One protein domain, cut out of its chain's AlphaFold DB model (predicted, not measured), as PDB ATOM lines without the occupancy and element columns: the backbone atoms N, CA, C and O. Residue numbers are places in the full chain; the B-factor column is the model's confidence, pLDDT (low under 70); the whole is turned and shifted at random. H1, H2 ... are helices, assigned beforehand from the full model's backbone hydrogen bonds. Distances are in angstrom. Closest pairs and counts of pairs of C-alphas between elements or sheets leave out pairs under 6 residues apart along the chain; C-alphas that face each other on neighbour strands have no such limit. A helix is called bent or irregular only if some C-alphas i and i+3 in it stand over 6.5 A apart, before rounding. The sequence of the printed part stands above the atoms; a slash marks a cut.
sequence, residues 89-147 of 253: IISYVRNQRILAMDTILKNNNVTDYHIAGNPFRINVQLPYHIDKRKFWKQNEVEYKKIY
ATOM      1  N   ILE A  89      22.948  11.575   9.635       96.06
ATOM      2  CA  ILE A  89      22.429  12.179   8.396       96.06
ATOM      3  C   ILE A  89      20.924  12.420   8.513       96.06
ATOM      4  O   ILE A  89      20.443  13.529   8.272       96.06
ATOM      5  N   ILE A  90      20.178  11.409   8.955       94.56
ATOM      6  CA  ILE A  90      18.731  11.500   9.169       94.56
ATOM      7  C   ILE A  90      18.376  12.629  10.140       94.56
ATOM      8  O   ILE A  90      17.520  13.472   9.853       94.56
ATOM      9  N   SER A  91      19.055  12.673  11.285       94.06
ATOM     10  CA  SER A  91      18.827  13.686  12.314       94.06
ATOM     11  C   SER A  91      19.150  15.086  11.804       94.06
ATOM     12  O   SER A  91      18.408  16.035  12.072       94.06
ATOM     13  N   TYR A  92      20.222  15.229  11.026       94.94
ATOM     14  CA  TYR A  92      20.580  16.491  10.397       94.94
ATOM     15  C   TYR A  92      19.485  16.969   9.435       94.94
ATOM     16  O   TYR A  92      18.992  18.087   9.595       94.94
ATOM     17  N   VAL A  93      19.048  16.128   8.491       94.19
ATOM     18  CA  VAL A  93      18.026  16.496   7.495       94.19
ATOM     19  C   VAL A  93      16.702  16.872   8.175       94.19
ATOM     20  O   VAL A  93      16.117  17.914   7.859       94.19
ATOM     21  N   ARG A  94      16.279  16.114   9.195       92.94
ATOM     22  CA  ARG A  94      15.119  16.456  10.040       92.94
ATOM     23  C   ARG A  94      15.248  17.825  10.695       92.94
ATOM     24  O   ARG A  94      14.309  18.621  10.654       92.94
ATOM     25  N   ASN A  95      16.404  18.125  11.278       92.44
ATOM     26  CA  ASN A  95      16.644  19.407  11.936       92.44
ATOM     27  C   ASN A  95      16.633  20.575  10.941       92.44
ATOM     28  O   ASN A  95      16.078  21.629  11.253       92.44
ATOM     29  N   GLN A  96      17.162  20.388   9.728       92.69
ATOM     30  CA  GLN A  96      17.066  21.389   8.658       92.69
ATOM     31  C   GLN A  96      15.613  21.625   8.238       92.69
ATOM     32  O   GLN A  96      15.204  22.766   8.009       92.69
ATOM     33  N   ARG A  97      14.799  20.563   8.199       92.12
ATOM     34  CA  ARG A  97      13.360  20.646   7.925       92.12
ATOM     35  C   ARG A  97      12.640  21.447   9.011       92.12
ATOM     36  O   ARG A  97      11.948  22.412   8.687       92.12
ATOM     37  N   ILE A  98      12.865  21.116  10.286       92.62
ATOM     38  CA  ILE A  98      12.327  21.851  11.445       92.62
ATOM     39  C   ILE A  98      12.710  23.332  11.365       92.62
ATOM     40  O   ILE A  98      11.834  24.192  11.445       92.62
ATOM     41  N   LEU A  99      13.996  23.631  11.162       93.19
ATOM     42  CA  LEU A  99      14.516  24.995  11.084       93.19
ATOM     43  C   LEU A  99      13.859  25.793   9.953       93.19
ATOM     44  O   LEU A  99      13.439  26.933  10.164       93.19
ATOM     45  N   ALA A 100      13.738  25.201   8.763       93.62
ATOM     46  CA  ALA A 100      13.102  25.851   7.625       93.62
ATOM     47  C   ALA A 100      11.625  26.153   7.902       93.62
ATOM     48  O   ALA A 100      11.161  27.263   7.653       93.62
ATOM     49  N   MET A 101      10.884  25.193   8.461       93.56
ATOM     50  CA  MET A 101       9.472  25.376   8.799       93.56
ATOM     51  C   MET A 101       9.272  26.441   9.875       93.56
ATOM     52  O   MET A 101       8.438  27.326   9.701       93.56
ATOM     53  N   ASP A 102      10.058  26.381  10.947       94.31
ATOM     54  CA  ASP A 102      10.054  27.356  12.036       94.31
ATOM     55  C   ASP A 102      10.346  28.775  11.523       94.31
ATOM     56  O   ASP A 102       9.633  29.724  11.852       94.31
ATOM     57  N   THR A 103      11.331  28.910  10.630       95.50
ATOM     58  CA  THR A 103      11.685  30.192  10.007       95.50
ATOM     59  C   THR A 103      10.534  30.746   9.166       95.50
ATOM     60  O   THR A 103      10.165  31.908   9.326       95.50
ATOM     61  N   ILE A 104       9.910  29.918   8.318       96.00
ATOM     62  CA  ILE A 104       8.751  30.328   7.508       96.00
ATOM     63  C   ILE A 104       7.587  30.789   8.388       96.00
ATOM     64  O   ILE A 104       6.963  31.812   8.102       96.00
ATOM     65  N   LEU A 105       7.289  30.061   9.465       95.81
ATOM     66  CA  LEU A 105       6.198  30.402  10.379       95.81
ATOM     67  C   LEU A 105       6.455  31.742  11.072       95.81
ATOM     68  O   LEU A 105       5.583  32.614  11.055       95.81
ATOM     69  N   LYS A 106       7.676  31.954  11.575       95.25
ATOM     70  CA  LYS A 106       8.100  33.216  12.198       95.25
ATOM     71  C   LYS A 106       8.063  34.392  11.224       95.25
ATOM     72  O   LYS A 106       7.505  35.433  11.568       95.25
ATOM     73  N   ASN A 107       8.568  34.223  10.001       96.44
ATOM     74  CA  ASN A 107       8.554  35.270   8.970       96.44
ATOM     75  C   ASN A 107       7.128  35.686   8.579       96.44
ATOM     76  O   ASN A 107       6.891  36.831   8.198       96.44
ATOM     77  N   ASN A 108       6.164  34.777   8.735       96.19
ATOM     78  CA  ASN A 108       4.747  35.032   8.498       96.19
ATOM     79  C   ASN A 108       3.964  35.396   9.778       96.19
ATOM     80  O   ASN A 108       2.735  35.415   9.754       96.19
ATOM     81  N   ASN A 109       4.648  35.710  10.886       95.44
ATOM     82  CA  ASN A 109       4.057  36.067  12.184       95.44
ATOM     83  C   ASN A 109       3.091  35.008  12.757       95.44
ATOM     84  O   ASN A 109       2.189  35.334  13.533       95.44
ATOM     85  N   VAL A 110       3.271  33.738  12.392       95.12
ATOM     86  CA  VAL A 110       2.541  32.618  12.990       95.12
ATOM     87  C   VAL A 110       3.273  32.233  14.269       95.12
ATOM     88  O   VAL A 110       4.425  31.824  14.211       95.12
ATOM     89  N   THR A 111       2.631  32.392  15.425       87.44
ATOM     90  CA  THR A 111       3.254  32.169  16.748       87.44
ATOM     91  C   THR A 111       2.615  31.036  17.549       87.44
ATOM     92  O   THR A 111       3.237  30.522  18.471       87.44
ATOM     93  N   ASP A 112       1.404  30.619  17.178       90.12
ATOM     94  CA  ASP A 112       0.675  29.501  17.781       90.12
ATOM     95  C   ASP A 112       0.698  28.302  16.821       90.12
ATOM     96  O   ASP A 112      -0.198  28.121  15.997       90.12
ATOM     97  N   TYR A 113       1.795  27.542  16.841       90.31
ATOM     98  CA  TYR A 113       1.992  26.366  15.992       90.31
ATOM     99  C   TYR A 113       2.696  25.245  16.756       90.31
ATOM    100  O   TYR A 113       3.433  25.481  17.712       90.31
ATOM    101  N   HIS A 114       2.503  24.012  16.287       88.31
ATOM    102  CA  HIS A 114       3.208  22.840  16.794       88.31
ATOM    103  C   HIS A 114       3.911  22.114  15.645       88.31
ATOM    104  O   HIS A 114       3.273  21.668  14.687       88.31
ATOM    105  N   ILE A 115       5.235  21.998  15.754       86.25
ATOM    106  CA  ILE A 115       6.074  21.218  14.845       86.25
ATOM    107  C   ILE A 115       6.301  19.851  15.493       86.25
ATOM    108  O   ILE A 115       6.828  19.766  16.597       86.25
ATOM    109  N   ALA A 116       5.870  18.783  14.820       78.69
ATOM    110  CA  ALA A 116       6.139  17.416  15.261       78.69
ATOM    111  C   ALA A 116       7.645  17.089  15.190       78.69
ATOM    112  O   ALA A 116       8.382  17.739  14.455       78.69
ATOM    113  N   GLY A 117       8.095  16.051  15.902       69.50
ATOM    114  CA  GLY A 117       9.508  15.635  15.898       69.50
ATOM    115  C   GLY A 117      10.047  15.223  14.518       69.50
ATOM    116  O   GLY A 117      11.225  15.423  14.249       69.50
ATOM    117  N   ASN A 118       9.182  14.721  13.627       73.75
ATOM    118  CA  ASN A 118       9.484  14.508  12.208       73.75
ATOM    119  C   ASN A 118       8.476  15.281  11.336       73.75
ATOM    120  O   ASN A 118       7.422  14.746  10.973       73.75
ATOM    121  N   PRO A 119       8.695  16.585  11.092       76.81
ATOM    122  CA  PRO A 119       7.633  17.430  10.578       76.81
ATOM    123  C   PRO A 119       7.636  17.508   9.059       76.81
ATOM    124  O   PRO A 119       8.552  18.037   8.446       76.81
ATOM    125  N   PHE A 120       6.524  17.129   8.448       84.19
ATOM    126  CA  PHE A 120       6.205  17.519   7.080       84.19
ATOM    127  C   PHE A 120       5.244  18.696   7.084       84.19
ATOM    128  O   PHE A 120       4.482  18.895   8.033       84.19
ATOM    129  N   ARG A 121       5.236  19.492   6.006       84.06
ATOM    130  CA  ARG A 121       4.324  20.649   5.873       84.06
ATOM    131  C   ARG A 121       2.865  20.261   6.114       84.06
ATOM    132  O   ARG A 121       2.098  21.044   6.673       84.06
ATOM    133  N   ILE A 122       2.488  19.040   5.740       82.00
ATOM    134  CA  ILE A 122       1.146  18.511   5.974       82.00
ATOM    135  C   ILE A 122       0.862  18.195   7.453       82.00
ATOM    136  O   ILE A 122      -0.291  18.312   7.865       82.00
ATOM    137  N   ASN A 123       1.883  17.913   8.261       84.50
ATOM    138  CA  ASN A 123       1.753  17.567   9.681       84.50
ATOM    139  C   ASN A 123       1.785  18.775  10.612       84.50
ATOM    140  O   ASN A 123       1.352  18.675  11.756       84.50
ATOM    141  N   VAL A 124       2.280  19.924  10.147       87.88
ATOM    142  CA  VAL A 124       2.321  21.119  10.992       87.88
ATOM    143  C   VAL A 124       0.918  21.672  11.185       87.88
ATOM    144  O   VAL A 124       0.235  22.075  10.236       87.88
ATOM    145  N   GLN A 125       0.494  21.682  12.445       89.44
ATOM    146  CA  GLN A 125      -0.760  22.281  12.859       89.44
ATOM    147  C   GLN A 125      -0.601  23.800  12.873       89.44
ATOM    148  O   GLN A 125       0.261  24.342  13.564       89.44
ATOM    149  N   LEU A 126      -1.444  24.468  12.088       91.56
ATOM    150  CA  LEU A 126      -1.526  25.923  12.020       91.56
ATOM    151  C   LEU A 126      -2.802  26.410  12.719       91.56
ATOM    152  O   LEU A 126      -3.763  25.637  12.828       91.56
ATOM    153  N   PRO A 127      -2.852  27.689  13.134       92.50
ATOM    154  CA  PRO A 127      -4.074  28.310  13.622       92.50
ATOM    155  C   PRO A 127      -5.246  28.101  12.659       92.50
ATOM    156  O   PRO A 127      -5.085  28.192  11.442       92.50
ATOM    157  N   TYR A 128      -6.447  27.884  13.199       92.12
ATOM    158  CA  TYR A 128      -7.631  27.496  12.414       92.12
ATOM    159  C   TYR A 128      -8.005  28.480  11.288       92.12
ATOM    160  O   TYR A 128      -8.679  28.099  10.332       92.12
ATOM    161  N   HIS A 129      -7.608  29.749  11.409       92.12
ATOM    162  CA  HIS A 129      -7.887  30.797  10.428       92.12
ATOM    163  C   HIS A 129      -6.901  30.797   9.246       92.12
ATOM    164  O   HIS A 129      -7.138  31.491   8.257       92.12
ATOM    165  N   ILE A 130      -5.807  30.032   9.329       94.00
ATOM    166  CA  ILE A 130      -4.813  29.893   8.267       94.00
ATOM    167  C   ILE A 130      -5.128  28.640   7.449       94.00
ATOM    168  O   ILE A 130      -5.068  27.512   7.933       94.00
ATOM    169  N   ASP A 131      -5.408  28.831   6.161       93.75
ATOM    170  CA  ASP A 131      -5.484  27.723   5.209       93.75
ATOM    171  C   ASP A 131      -4.080  27.139   5.000       93.75
ATOM    172  O   ASP A 131      -3.245  27.710   4.295       93.75
ATOM    173  N   LYS A 132      -3.830  25.979   5.614       91.31
ATOM    174  CA  LYS A 132      -2.535  25.285   5.582       91.31
ATOM    175  C   LYS A 132      -2.015  25.032   4.170       91.31
ATOM    176  O   LYS A 132      -0.831  25.231   3.905       91.31
ATOM    177  N   ARG A 133      -2.880  24.610   3.242       91.31
ATOM    178  CA  ARG A 133      -2.454  24.284   1.873       91.31
ATOM    179  C   ARG A 133      -2.031  25.547   1.131       91.31
ATOM    180  O   ARG A 133      -1.006  25.540   0.452       91.31
ATOM    181  N   LYS A 134      -2.801  26.630   1.263       94.69
ATOM    182  CA  LYS A 134      -2.461  27.923   0.654       94.69
ATOM    183  C   LYS A 134      -1.202  28.516   1.274       94.69
ATOM    184  O   LYS A 134      -0.337  28.951   0.520       94.69
ATOM    185  N   PHE A 135      -1.075  28.460   2.597       95.75
ATOM    186  CA  PHE A 135       0.082  28.966   3.330       95.75
ATOM    187  C   PHE A 135       1.388  28.340   2.831       95.75
ATOM    188  O   PHE A 135       2.298  29.045   2.397       95.75
ATOM    189  N   TRP A 136       1.466  27.009   2.808       94.69
ATOM    190  CA  TRP A 136       2.680  26.319   2.373       94.69
ATOM    191  C   TRP A 136       2.966  26.471   0.881       94.69
ATOM    192  O   TRP A 136       4.130  26.487   0.493       94.69
ATOM    193  N   LYS A 137       1.928  26.614   0.047       94.50
ATOM    194  CA  LYS A 137       2.096  26.901  -1.383       94.50
ATOM    195  C   LYS A 137       2.672  28.302  -1.618       94.50
ATOM    196  O   LYS A 137       3.540  28.468  -2.464       94.50
ATOM    197  N   GLN A 138       2.203  29.306  -0.877       96.25
ATOM    198  CA  GLN A 138       2.703  30.682  -0.981       96.25
ATOM    199  C   GLN A 138       4.163  30.801  -0.528       96.25
ATOM    200  O   GLN A 138       4.931  31.543  -1.130       96.25
ATOM    201  N   ASN A 139       4.547  30.022   0.482       95.81
ATOM    202  CA  ASN A 139       5.884  30.047   1.074       95.81
ATOM    203  C   ASN A 139       6.845  28.995   0.489       95.81
ATOM    204  O   ASN A 139       7.941  28.799   1.008       95.81
ATOM    205  N   GLU A 140       6.471  28.300  -0.587       92.75
ATOM    206  CA  GLU A 140       7.266  27.187  -1.120       92.75
ATOM    207  C   GLU A 140       8.652  27.626  -1.611       92.75
ATOM    208  O   GLU A 140       9.644  26.941  -1.364       92.75
ATOM    209  N   VAL A 141       8.721  28.772  -2.294       92.25
ATOM    210  CA  VAL A 141       9.977  29.313  -2.833       92.25
ATOM    211  C   VAL A 141      10.918  29.722  -1.706       92.25
ATOM    212  O   VAL A 141      12.113  29.454  -1.779       92.25
ATOM    213  N   GLU A 142      10.390  30.367  -0.669       94.25
ATOM    214  CA  GLU A 142      11.177  30.759   0.498       94.25
ATOM    215  C   GLU A 142      11.657  29.525   1.264       94.25
ATOM    216  O   GLU A 142      12.843  29.418   1.563       94.25
ATOM    217  N   TYR A 143      10.782  28.535   1.465       92.25
ATOM    218  CA  TYR A 143      11.167  27.274   2.089       92.25
ATOM    219  C   TYR A 143      12.325  26.621   1.335       92.25
ATOM    220  O   TYR A 143      13.304  26.233   1.957       92.25
ATOM    221  N   LYS A 144      12.243  26.512   0.001       88.81
ATOM    222  CA  LYS A 144      13.284  25.868  -0.824       88.81
ATOM    223  C   LYS A 144      14.628  26.602  -0.783       88.81
ATOM    224  O   LYS A 144      15.639  25.993  -1.122       88.81
ATOM    225  N   LYS A 145      14.634  27.886  -0.401       88.88
ATOM    226  CA  LYS A 145      15.849  28.688  -0.195       88.88
ATOM    227  C   LYS A 145      16.460  28.512   1.194       88.88
ATOM    228  O   LYS A 145      17.654  28.725   1.316       88.88
ATOM    229  N   ILE A 146      15.646  28.217   2.210       89.50
ATOM    230  CA  ILE A 146      16.091  28.070   3.606       89.50
ATOM    231  C   ILE A 146      16.462  26.622   3.908       89.50
ATOM    232  O   ILE A 146      17.446  26.356   4.590       89.50
ATOM    233  N   TYR A 147      15.638  25.687   3.443       88.44
ATOM    234  CA  TYR A 147      15.899  24.272   3.599       88.44
ATOM    235  C   TYR A 147      17.166  23.932   2.822       88.44
ATOM    236  O   TYR A 147      17.242  24.191   1.628       88.44
TER     237      TYR A 147
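Overview. This is residues 89 to 147 of the 253 residues of the protein "PHP domain" of Blautia wexlerae (UniProt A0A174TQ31). What does one see first? One long helix, H1, runs along the longest axis, and after it a long loop, residues 108 to 131, folds back beside H1 and then returns to reach two short helices, H2 and H3. H3 packs on H1 at a steep tilt, while H2 and H3 follow each other with a tight turn between them. What is it built of, and how is it shaped? The printed part has 59 residues with three named helices, in the order H1, H2, H3, and no named strand; the class is all helix, with 33 residues in helices. It is compact, with a radius of gyration of the C-alphas of 10.9 A, and elongated in outline, spanning 35 by 22 by 17 A.

Along the chain. Where does the first helix run? H1 holds residues 89 to 107 and is 26.9 A long from first to last C-alpha. It goes from C-alpha 89 at (22.429, 12.179, 8.396) to C-alpha 107 at (8.554, 35.270, 8.970). Where are the short helices? After residues 108 to 131, which hold no named element, H2 holds residues 132 to 138 and begins with C-alpha 132 at (-2.535, 25.285, 5.582). H3 holds residues 140 to 146 and ends with C-alpha 146 at (16.091, 28.070, 3.606). H2 and H3 are each 10.0 A long.

Arrangement. Which helices touch? H1 touches H3 with its residues 100 to 104 alone; the closest C-alphas are those of Ala 100 and Ile 146, 5.5 A apart. Their lines stand at a steep tilt of 61 degrees, and they run opposite ways. How does H2 stand to the others? H2 and H1 are near each other, with 5 pairs of C-alphas within 10 A and no pair within 8 A. H2 and H3 meet only through their link. What do the backbone N and O atoms show? In H1, H2 and H3 every O i to N i+4 pair is within hydrogen-bond range, and no helix is bent or irregular.

Size, cuts and confidence. How far does it reach? The two C-alphas farthest apart are those of Ile 89 and His 129, at 35.6 A, while those of Ile 89 and Tyr 147, the first and last printed, are 14.6 A apart. Is the backbone unbroken, and how long are its links? The printed part has no cut. The link from H1 to H2 is long, with 24 residues, and the link from H2 to H3 is tight, with 1 residue. How confident is the model? The mean pLDDT of the printed part is 91.0, and one residue, Gly 117 in the long link, is under 70.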